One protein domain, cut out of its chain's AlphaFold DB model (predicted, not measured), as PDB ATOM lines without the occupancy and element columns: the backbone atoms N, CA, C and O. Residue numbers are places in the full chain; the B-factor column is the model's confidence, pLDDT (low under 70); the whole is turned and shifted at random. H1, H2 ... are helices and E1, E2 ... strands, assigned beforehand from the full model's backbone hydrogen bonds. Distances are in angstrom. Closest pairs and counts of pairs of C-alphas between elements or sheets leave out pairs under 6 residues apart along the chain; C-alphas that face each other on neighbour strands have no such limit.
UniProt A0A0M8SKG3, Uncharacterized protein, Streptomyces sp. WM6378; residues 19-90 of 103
ATOM      1  N   LEU A  19     -21.154 -37.236 -33.156       92.31
ATOM      2  CA  LEU A  19     -21.746 -38.513 -33.521       92.31
ATOM      3  C   LEU A  19     -21.262 -39.613 -32.571       92.31
ATOM      4  O   LEU A  19     -20.052 -39.762 -32.387       92.31
ATOM      5  N   PRO A  20     -22.166 -40.411 -31.976       93.94
ATOM      6  CA  PRO A  20     -21.763 -41.612 -31.265       93.94
ATOM      7  C   PRO A  20     -21.227 -42.643 -32.259       93.94
ATOM      8  O   PRO A  20     -21.919 -43.030 -33.207       93.94
ATOM      9  N   LEU A  21     -19.992 -43.082 -32.032       95.62
ATOM     10  CA  LEU A  21     -19.285 -44.071 -32.833       95.62
ATOM     11  C   LEU A  21     -18.632 -45.108 -31.925       95.62
ATOM     12  O   LEU A  21     -18.270 -44.827 -30.785       95.62
ATOM     13  N   THR A  22     -18.438 -46.291 -32.486       95.44
ATOM     14  CA  THR A  22     -17.610 -47.343 -31.907       95.44
ATOM     15  C   THR A  22     -16.406 -47.502 -32.821       95.44
ATOM     16  O   THR A  22     -16.583 -47.762 -34.013       95.44
ATOM     17  N   LEU A  23     -15.205 -47.271 -32.288       94.62
ATOM     18  CA  LEU A  23     -13.954 -47.445 -33.027       94.62
ATOM     19  C   LEU A  23     -13.361 -48.833 -32.715       94.62
ATOM     20  O   LEU A  23     -14.089 -49.744 -32.320       94.62
ATOM     21  N   PHE A  24     -12.056 -49.023 -32.918       90.62
ATOM     22  CA  PHE A  24     -11.394 -50.318 -32.712       90.62
ATOM     23  C   PHE A  24     -11.382 -50.795 -31.259       90.62
ATOM     24  O   PHE A  24     -11.330 -51.995 -31.018       90.62
ATOM     25  N   ASP A  25     -11.473 -49.878 -30.294       89.75
ATOM     26  CA  ASP A  25     -11.551 -50.207 -28.867       89.75
ATOM     27  C   ASP A  25     -12.917 -50.788 -28.462       89.75
ATOM     28  O   ASP A  25     -13.144 -51.072 -27.287       89.75
ATOM     29  N   GLY A  26     -13.858 -50.913 -29.406       89.69
ATOM     30  CA  GLY A  26     -15.186 -51.477 -29.169       89.69
ATOM     31  C   GLY A  26     -16.072 -50.628 -28.254       89.69
ATOM     32  O   GLY A  26     -17.239 -50.959 -28.051       89.69
ATOM     33  N   THR A  27     -15.567 -49.504 -27.743       90.75
ATOM     34  CA  THR A  27     -16.264 -48.679 -26.760       90.75
ATOM     35  C   THR A  27     -17.050 -47.577 -27.469       90.75
ATOM     36  O   THR A  27     -16.459 -46.763 -28.184       90.75
ATOM     37  N   PRO A  28     -18.379 -47.494 -27.279       91.38
ATOM     38  CA  PRO A  28     -19.162 -46.389 -27.813       91.38
ATOM     39  C   PRO A  28     -18.736 -45.064 -27.171       91.38
ATOM     40  O   PRO A  28     -18.797 -44.904 -25.952       91.38
ATOM     41  N   ARG A  29     -18.334 -44.090 -27.988       93.00
ATOM     42  CA  ARG A  29     -18.000 -42.729 -27.547       93.00
ATOM     43  C   ARG A  29     -18.582 -41.710 -28.512       93.00
ATOM     44  O   ARG A  29     -18.793 -41.994 -29.689       93.00
ATOM     45  N   THR A  30     -18.864 -40.513 -28.013       93.12
ATOM     46  CA  THR A  30     -19.292 -39.404 -28.873       93.12
ATOM     47  C   THR A  30     -18.057 -38.723 -29.437       93.12
ATOM     48  O   THR A  30     -17.177 -38.342 -28.670       93.12
ATOM     49  N   TYR A  31     -17.993 -38.561 -30.756       93.12
ATOM     50  CA  TYR A  31     -16.883 -37.892 -31.428       93.12
ATOM     51  C   TYR A  31     -17.343 -36.617 -32.117       93.12
ATOM     52  O   TYR A  31     -18.425 -36.587 -32.705       93.12
ATOM     53  N   LEU A  32     -16.518 -35.575 -32.059       92.12
ATOM     54  CA  LEU A  32     -16.703 -34.359 -32.844       92.12
ATOM     55  C   LEU A  32     -16.437 -34.652 -34.327       92.12
ATOM     56  O   LEU A  32     -15.476 -35.341 -34.670       92.12
ATOM     57  N   LEU A  33     -17.305 -34.137 -35.201       92.31
ATOM     58  CA  LEU A  33     -17.179 -34.264 -36.656       92.31
ATOM     59  C   LEU A  33     -16.410 -33.093 -37.280       92.31
ATOM     60  O   LEU A  33     -15.797 -33.264 -38.331       92.31
ATOM     61  N   ASN A  34     -16.419 -31.926 -36.635       88.50
ATOM     62  CA  ASN A  34     -15.625 -30.758 -37.017       88.50
ATOM     63  C   ASN A  34     -14.465 -30.545 -36.044       88.50
ATOM     64  O   ASN A  34     -14.481 -31.075 -34.928       88.50
ATOM     65  N   ASP A  35     -13.494 -29.738 -36.467       84.25
ATOM     66  CA  ASP A  35     -12.452 -29.256 -35.576       84.25
ATOM     67  C   ASP A  35     -13.074 -28.444 -34.424       84.25
ATOM     68  O   ASP A  35     -13.964 -27.619 -34.667       84.25
ATOM     69  N   PRO A  36     -12.666 -28.673 -33.162       81.38
ATOM     70  CA  PRO A  36     -13.158 -27.889 -32.038       81.38
ATOM     71  C   PRO A  36     -12.864 -26.388 -32.164       81.38
ATOM     72  O   PRO A  36     -13.627 -25.605 -31.598       81.38
ATOM     73  N   ALA A  37     -11.818 -25.989 -32.900       80.75
ATOM     74  CA  ALA A  37     -11.476 -24.593 -33.163       80.75
ATOM     75  C   ALA A  37     -12.450 -23.907 -34.139       80.75
ATOM     76  O   ALA A  37     -12.736 -22.723 -33.978       80.75
ATOM     77  N   ASP A  38     -13.043 -24.649 -35.080       76.44
ATOM     78  CA  ASP A  38     -14.020 -24.131 -36.063       76.44
ATOM     79  C   ASP A  38     -15.419 -23.906 -35.465       76.44
ATOM     80  O   ASP A  38     -16.417 -23.687 -36.156       76.44
ATOM     81  N   CYS A  39     -15.514 -24.034 -34.152       72.38
ATOM     82  CA  CYS A  39     -16.730 -24.373 -33.470       72.38
ATOM     83  C   CYS A  39     -16.931 -23.408 -32.303       72.38
ATOM     84  O   CYS A  39     -16.428 -23.598 -31.199       72.38
ATOM     85  N   THR A  40     -17.675 -22.338 -32.571       63.69
ATOM     86  CA  THR A  40     -17.855 -21.196 -31.660       63.69
ATOM     87  C   THR A  40     -18.876 -21.431 -30.546       63.69
ATOM     88  O   THR A  40     -19.085 -20.551 -29.712       63.69
ATOM     89  N   GLY A  41     -19.531 -22.595 -30.508       64.75
ATOM     90  CA  GLY A  41     -20.563 -22.904 -29.522       64.75
ATOM     91  C   GLY A  41     -20.239 -24.100 -28.626       64.75
ATOM     92  O   GLY A  41     -19.190 -24.733 -28.757       64.75
ATOM     93  N   PRO A  42     -21.120 -24.407 -27.658       65.19
ATOM     94  CA  PRO A  42     -20.859 -25.445 -26.675       65.19
ATOM     95  C   PRO A  42     -20.785 -26.821 -27.344       65.19
ATOM     96  O   PRO A  42     -21.754 -27.316 -27.922       65.19
ATOM     97  N   HIS A  43     -19.630 -27.466 -27.213       68.00
ATOM     98  CA  HIS A  43     -19.465 -28.884 -27.511       68.00
ATOM     99  C   HIS A  43     -20.155 -29.727 -26.437       68.00
ATOM    100  O   HIS A  43     -20.228 -29.332 -25.269       68.00
ATOM    101  N   ALA A  44     -20.640 -30.918 -26.795       66.19
ATOM    102  CA  ALA A  44     -21.078 -31.866 -25.776       66.19
ATOM    103  C   ALA A  44     -19.894 -32.156 -24.836       66.19
ATOM    104  O   ALA A  44     -18.827 -32.543 -25.306       66.19
ATOM    105  N   ARG A  45     -20.078 -31.995 -23.515       65.88
ATOM    106  CA  ARG A  45     -19.010 -32.131 -22.492       65.88
ATOM    107  C   ARG A  45     -18.216 -33.446 -22.552       65.88
ATOM    108  O   ARG A  45     -17.146 -33.526 -21.965       65.88
ATOM    109  N   HIS A  46     -18.744 -34.464 -23.226       77.31
ATOM    110  CA  HIS A  46     -18.149 -35.795 -23.350       77.31
ATOM    111  C   HIS A  46     -17.758 -36.155 -24.792       77.31
ATOM    112  O   HIS A  46     -17.452 -37.313 -25.064       77.31
ATOM    113  N   ALA A  47     -17.819 -35.203 -25.728       84.56
ATOM    114  CA  ALA A  47     -17.400 -35.444 -27.099       84.56
ATOM    115  C   ALA A  47     -15.875 -35.359 -27.211       84.56
ATOM    116  O   ALA A  47     -15.272 -34.350 -26.851       84.56
ATOM    117  N   ALA A  48     -15.262 -36.421 -27.722       90.19
ATOM    118  CA  ALA A  48     -13.838 -36.465 -28.006       90.19
ATOM    119  C   ALA A  48     -13.560 -35.964 -29.429       90.19
ATOM    120  O   ALA A  48     -14.303 -36.271 -30.363       90.19
ATOM    121  N   TYR A  49     -12.464 -35.236 -29.622       91.06
ATOM    122  CA  TYR A  49     -11.940 -34.984 -30.962       91.06
ATOM    123  C   TYR A  49     -11.017 -36.129 -31.377       91.06
ATOM    124  O   TYR A  49     -10.178 -36.570 -30.594       91.06
ATOM    125  N   HIS A  50     -11.171 -36.611 -32.609       93.94
ATOM    126  CA  HIS A  50     -10.283 -37.614 -33.182       93.94
ATOM    127  C   HIS A  50      -9.967 -37.244 -34.641       93.94
ATOM    128  O   HIS A  50     -10.881 -37.277 -35.471       93.94
ATOM    129  N   PRO A  51      -8.700 -36.959 -35.003       94.31
ATOM    130  CA  PRO A  51      -8.346 -36.444 -36.329       94.31
ATOM    131  C   PRO A  51      -8.837 -37.317 -37.491       94.31
ATOM    132  O   PRO A  51      -9.365 -36.809 -38.475       94.31
ATOM    133  N   ARG A  52      -8.753 -38.651 -37.359       96.56
ATOM    134  CA  ARG A  52      -9.261 -39.582 -38.387       96.56
ATOM    135  C   ARG A  52     -10.779 -39.508 -38.580       96.56
ATOM    136  O   ARG A  52     -11.249 -39.642 -39.703       96.56
ATOM    137  N   VAL A  53     -11.545 -39.268 -37.510       96.50
ATOM    138  CA  VAL A  53     -13.010 -39.114 -37.589       96.50
ATOM    139  C   VAL A  53     -13.357 -37.814 -38.309       96.50
ATOM    140  O   VAL A  53     -14.220 -37.816 -39.187       96.50
ATOM    141  N   HIS A  54     -12.647 -36.730 -37.993       95.50
ATOM    142  CA  HIS A  54     -12.800 -35.453 -38.684       95.50
ATOM    143  C   HIS A  54     -12.454 -35.570 -40.179       95.50
ATOM    144  O   HIS A  54     -13.261 -35.205 -41.034       95.50
ATOM    145  N   LEU A  55     -11.311 -36.181 -40.512       96.56
ATOM    146  CA  LEU A  55     -10.909 -36.438 -41.897       96.56
ATOM    147  C   LEU A  55     -11.940 -37.293 -42.652       96.56
ATOM    148  O   LEU A  55     -12.323 -36.951 -43.770       96.56
ATOM    149  N   ALA A  56     -12.439 -38.369 -42.038       97.50
ATOM    150  CA  ALA A  56     -13.483 -39.207 -42.625       97.50
ATOM    151  C   ALA A  56     -14.762 -38.411 -42.921       97.50
ATOM    152  O   ALA A  56     -15.380 -38.602 -43.968       97.50
ATOM    153  N   TYR A  57     -15.142 -37.492 -42.030       96.19
ATOM    154  CA  TYR A  57     -16.292 -36.617 -42.230       96.19
ATOM    155  C   TYR A  57     -16.084 -35.644 -43.396       96.19
ATOM    156  O   TYR A  57     -16.977 -35.502 -44.234       96.19
ATOM    157  N   LEU A  58     -14.902 -35.028 -43.511       95.31
ATOM    158  CA  LEU A  58     -14.561 -34.161 -44.644       95.31
ATOM    159  C   LEU A  58     -14.613 -34.917 -45.978       95.31
ATOM    160  O   LEU A  58     -15.227 -34.439 -46.932       95.31
ATOM    161  N   LEU A  59     -14.029 -36.115 -46.039       96.75
ATOM    162  CA  LEU A  59     -14.022 -36.948 -47.246       96.75
ATOM    163  C   LEU A  59     -15.434 -37.402 -47.627       96.75
ATOM    164  O   LEU A  59     -15.819 -37.327 -48.794       96.75
ATOM    165  N   ALA A  60     -16.243 -37.813 -46.651       96.44
ATOM    166  CA  ALA A  60     -17.627 -38.188 -46.902       96.44
ATOM    167  C   ALA A  60     -18.471 -37.004 -47.406       96.44
ATOM    168  O   ALA A  60     -19.286 -37.173 -48.313       96.44
ATOM    169  N   ARG A  61     -18.240 -35.783 -46.897       94.88
ATOM    170  CA  ARG A  61     -18.895 -34.562 -47.406       94.88
ATOM    171  C   ARG A  61     -18.535 -34.242 -48.857       94.88
ATOM    172  O   ARG A  61     -19.327 -33.601 -49.539       94.88
ATOM    173  N   GLN A  62     -17.374 -34.689 -49.333       94.94
ATOM    174  CA  GLN A  62     -16.959 -34.568 -50.735       94.94
ATOM    175  C   GLN A  62     -17.566 -35.659 -51.639       94.94
ATOM    176  O   GLN A  62     -17.244 -35.719 -52.822       94.94
ATOM    177  N   GLY A  63     -18.425 -36.534 -51.103       94.06
ATOM    178  CA  GLY A  63     -19.074 -37.606 -51.861       94.06
ATOM    179  C   GLY A  63     -18.246 -38.886 -51.974       94.06
ATOM    180  O   GLY A  63     -18.533 -39.723 -52.828       94.06
ATOM    181  N   ARG A  64     -17.211 -39.062 -51.139       97.12
ATOM    182  CA  ARG A  64     -16.443 -40.313 -51.104       97.12
ATOM    183  C   ARG A  64     -17.274 -41.446 -50.505       97.12
ATOM    184  O   ARG A  64     -17.997 -41.257 -49.529       97.12
ATOM    185  N   GLU A  65     -17.151 -42.629 -51.099       96.94
ATOM    186  CA  GLU A  65     -17.887 -43.825 -50.689       96.94
ATOM    187  C   GLU A  65     -17.373 -44.369 -49.343       96.94
ATOM    188  O   GLU A  65     -16.188 -44.276 -49.022       96.94
ATOM    189  N   ALA A  66     -18.280 -44.917 -48.528       96.94
ATOM    190  CA  ALA A  66     -18.002 -45.249 -47.133       96.94
ATOM    191  C   ALA A  66     -16.933 -46.340 -46.945       96.94
ATOM    192  O   ALA A  66     -16.160 -46.252 -45.990       96.94
ATOM    193  N   ARG A  67     -16.864 -47.363 -47.813       97.88
ATOM    194  CA  ARG A  67     -15.805 -48.387 -47.752       97.88
ATOM    195  C   ARG A  67     -14.452 -47.792 -48.106       97.88
ATOM    196  O   ARG A  67     -13.490 -48.058 -47.389       97.88
ATOM    197  N   TRP A  68     -14.383 -46.960 -49.142       98.06
ATOM    198  CA  TRP A  68     -13.154 -46.241 -49.476       98.06
ATOM    199  C   TRP A  68     -12.701 -45.346 -48.313       98.06
ATOM    200  O   TRP A  68     -11.538 -45.393 -47.921       98.06
ATOM    201  N   VAL A  69     -13.622 -44.598 -47.692       98.06
ATOM    202  CA  VAL A  69     -13.319 -43.765 -46.513       98.06
ATOM    203  C   VAL A  69     -12.798 -44.615 -45.355       98.06
ATOM    204  O   VAL A  69     -11.808 -44.237 -44.733       98.06
ATOM    205  N   ALA A  70     -13.423 -45.763 -45.074       97.88
ATOM    206  CA  ALA A  70     -12.990 -46.672 -44.012       97.88
ATOM    207  C   ALA A  70     -11.547 -47.147 -44.218       97.88
ATOM    208  O   ALA A  70     -10.744 -47.082 -43.293       97.88
ATOM    209  N   GLN A  71     -11.213 -47.564 -45.443       97.69
ATOM    210  CA  GLN A  71      -9.868 -48.016 -45.800       97.69
ATOM    211  C   GLN A  71      -8.848 -46.878 -45.707       97.69
ATOM    212  O   GLN A  71      -7.802 -47.039 -45.089       97.69
ATOM    213  N   PHE A  72      -9.164 -45.717 -46.283       97.94
ATOM    214  CA  PHE A  72      -8.243 -44.583 -46.327       97.94
ATOM    215  C   PHE A  72      -7.957 -43.995 -44.943       97.94
ATOM    216  O   PHE A  72      -6.835 -43.596 -44.647       97.94
ATOM    217  N   THR A  73      -8.980 -43.919 -44.092       96.94
ATOM    218  CA  THR A  73      -8.849 -43.337 -42.749       96.94
ATOM    219  C   THR A  73      -8.481 -44.355 -41.686       96.94
ATOM    220  O   THR A  73      -8.316 -43.953 -40.538       96.94
ATOM    221  N   ASP A  74      -8.347 -45.633 -42.051       97.00
ATOM    222  CA  ASP A  74      -8.147 -46.734 -41.113       97.00
ATOM    223  C   ASP A  74      -9.150 -46.628 -39.950       97.00
ATOM    224  O   ASP A  74      -8.790 -46.411 -38.793       97.00
ATOM    225  N   LEU A  75     -10.443 -46.652 -40.295       97.25
ATOM    226  CA  LEU A  75     -11.568 -46.655 -39.359       97.25
ATOM    227  C   LEU A  75     -12.437 -47.896 -39.594       97.25
ATOM    228  O   LEU A  75     -12.563 -48.349 -40.736       97.25
ATOM    229  N   PRO A  76     -13.138 -48.409 -38.565       97.75
ATOM    230  CA  PRO A  76     -14.107 -49.476 -38.767       97.75
ATOM    231  C   PRO A  76     -15.170 -49.082 -39.795       97.75
ATOM    232  O   PRO A  76     -15.715 -47.974 -39.758       97.75
ATOM    233  N   LEU A  77     -15.524 -50.017 -40.680       97.00
ATOM    234  CA  LEU A  77     -16.507 -49.774 -41.740       97.00
ATOM    235  C   LEU A  77     -17.847 -49.267 -41.186       97.00
ATOM    236  O   LEU A  77     -18.463 -48.368 -41.756       97.00
ATOM    237  N   THR A  78     -18.281 -49.801 -40.045       96.88
ATOM    238  CA  THR A  78     -19.506 -49.373 -39.359       96.88
ATOM    239  C   THR A  78     -19.444 -47.902 -38.936       96.88
ATOM    240  O   THR A  78     -20.434 -47.180 -39.084       96.88
ATOM    241  N   ALA A  79     -18.286 -47.424 -38.468       97.25
ATOM    242  CA  ALA A  79     -18.071 -46.022 -38.127       97.25
ATOM    243  C   ALA A  79     -18.088 -45.138 -39.384       97.25
ATOM    244  O   ALA A  79     -18.836 -44.160 -39.428       97.25
ATOM    245  N   ALA A  80     -17.366 -45.524 -40.441       97.62
ATOM    246  CA  ALA A  80     -17.337 -44.788 -41.706       97.62
ATOM    247  C   ALA A  80     -18.728 -44.668 -42.360       97.62
ATOM    248  O   ALA A  80     -19.102 -43.599 -42.845       97.62
ATOM    249  N   GLN A  81     -19.552 -45.720 -42.308       97.69
ATOM    250  CA  GLN A  81     -20.942 -45.688 -42.785       97.69
ATOM    251  C   GLN A  81     -21.820 -44.712 -41.992       97.69
ATOM    252  O   GLN A  81     -22.703 -44.061 -42.554       97.69
ATOM    253  N   ARG A  82     -21.629 -44.623 -40.671       96.81
ATOM    254  CA  ARG A  82     -22.362 -43.663 -39.832       96.81
ATOM    255  C   ARG A  82     -21.924 -42.231 -40.122       96.81
ATOM    256  O   ARG A  82     -22.783 -41.373 -40.293       96.81
ATOM    257  N   ILE A  83     -20.616 -42.000 -40.236       96.12
ATOM    258  CA  ILE A  83     -20.043 -40.699 -40.605       96.12
ATOM    259  C   ILE A  83     -20.570 -40.257 -41.974       96.12
ATOM    260  O   ILE A  83     -21.023 -39.126 -42.117       96.12
ATOM    261  N   SER A  84     -20.602 -41.164 -42.953       96.38
ATOM    262  CA  SER A  84     -21.083 -40.859 -44.305       96.38
ATOM    263  C   SER A  84     -22.556 -40.461 -44.326       96.38
ATOM    264  O   SER A  84     -22.920 -39.467 -44.944       96.38
ATOM    265  N   ARG A  85     -23.401 -41.169 -43.565       95.12
ATOM    266  CA  ARG A  85     -24.814 -40.794 -43.396       95.12
ATOM    267  C   ARG A  85     -24.981 -39.425 -42.732       95.12
ATOM    268  O   ARG A  85     -25.833 -38.645 -43.151       95.12
ATOM    269  N   ALA A  86     -24.165 -39.112 -41.726       93.12
ATOM    270  CA  ALA A  86     -24.185 -37.800 -41.078       93.12
ATOM    271  C   ALA A  86     -23.737 -36.674 -42.031       93.12
ATOM    272  O   ALA A  86     -24.337 -35.597 -42.040       93.12
ATOM    273  N   ALA A  87     -22.733 -36.939 -42.873       92.31
ATOM    274  CA  ALA A  87     -22.247 -36.010 -43.890       92.31
ATOM    275  C   ALA A  87     -23.307 -35.690 -44.955       92.31
ATOM    276  O   ALA A  87     -23.399 -34.545 -45.386       92.31
ATOM    277  N   THR A  88     -24.140 -36.664 -45.336       88.62
ATOM    278  CA  THR A  88     -25.250 -36.446 -46.280       88.62
ATOM    279  C   THR A  88     -26.473 -35.796 -45.636       88.62
ATOM    280  O   THR A  88     -27.200 -35.065 -46.301       88.62
ATOM    281  N   ALA A  89     -26.718 -36.057 -44.346       81.50
ATOM    282  CA  ALA A  89     -27.871 -35.521 -43.620       81.50
ATOM    283  C   ALA A  89     -27.701 -34.047 -43.224       81.50
ATOM    284  O   ALA A  89     -28.691 -33.353 -43.000       81.50
ATOM    285  N   THR A  90     -26.459 -33.566 -43.136       67.06
ATOM    286  CA  THR A  90     -26.164 -32.170 -42.808       67.06
ATOM    287  C   THR A  90     -26.059 -31.373 -44.109       67.06
ATOM    288  O   THR A  90     -25.052 -31.502 -44.811       67.06
TER     289      THR A  90
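This is residues 19 to 90 of the 103 residues of an uncharacterized protein of Streptomyces sp. WM6378 (UniProt A0A0M8SKG3). A small two-stranded hairpin, E1 and E2, sits beside a cluster of three crossed helices, H1, H2 and H3, whose centres make a triangle; E1 packs on H3, and the far end of E2 comes near H1. Between E2 and H1 a long loop swings out on the side away from H2, residues 37 to 42 stick out at its tip, and it folds back so that residues 47 to 48 run beside E2. The printed part has 72 residues, with two named strands and then three named helices in the order E1, E2, H1, H2, H3; the sheet, E1 - E2, is antiparallel and the class is mixed, helices and strands. The whole is compact, with a radius of gyration of the C-alphas of 11.5 A, and spans 31 by 27 by 19 A.

Strand E1 is residues 19 to 22, beginning at C-alpha 19 (-21.746, -38.513, -33.521). Strand E2 is residues 28 to 32, 13.3 A from first to last C-alpha. Helix H3, the longest, is residues 77 to 89, 18.3 A long, and ends at C-alpha 89 (-27.871, -35.521, -43.620). H1 is residues 51 to 61, 15.4 A long, beginning at C-alpha 51 (-8.346, -36.444, -36.329). H2 is residues 66 to 73, 10.3 A long.

E1 and E2 form a hairpin, antiparallel at 138 degrees between their directions; N 19 and O 31 are 2.8 A apart and N 29 and O 21 are 2.9 A apart, both within hydrogen-bond range. Residues 30 to 31 of E2 also pair with residues 47 to 48, parallel. The closest C-alphas of E1 and H3 are those of Leu 21 and Ala 79, 5.8 A apart. Those of E2 and H1 are Leu 32 and His 54, 7.1 A apart. H1 and H3 touch, closest at the C-alphas of Arg 61 and Ala 87, 5.1 A, and run the same way at a steep tilt of 51 degrees. H1 and H2 touch and form a helical hairpin, opposite ways at a tilt of 36 degrees, only just steep; their closest C-alphas are those of Arg 52 and Thr 73, 5.8 A. H2 and H3 touch, with the C-alphas of Ala 70 and Leu 77 closest at 5.2 A; they run opposite ways at a steep tilt of 67 degrees, only just short of about perpendicular. H2 is apart from both strands. In H1, H2 and H3 every O i to N i+4 pair is within hydrogen-bond range.

The two C-alphas farthest apart are those of Pro 42 and Trp 68, 31.8 A. The printed part has no cut. The link from E2 to H1, residues 33 to 50, is long, and residues 37 to 42 in it stand free; the other three links are tight. The mean pLDDT of the printed part is 90.4, with residues 40 to 45 and residue 90 under 70.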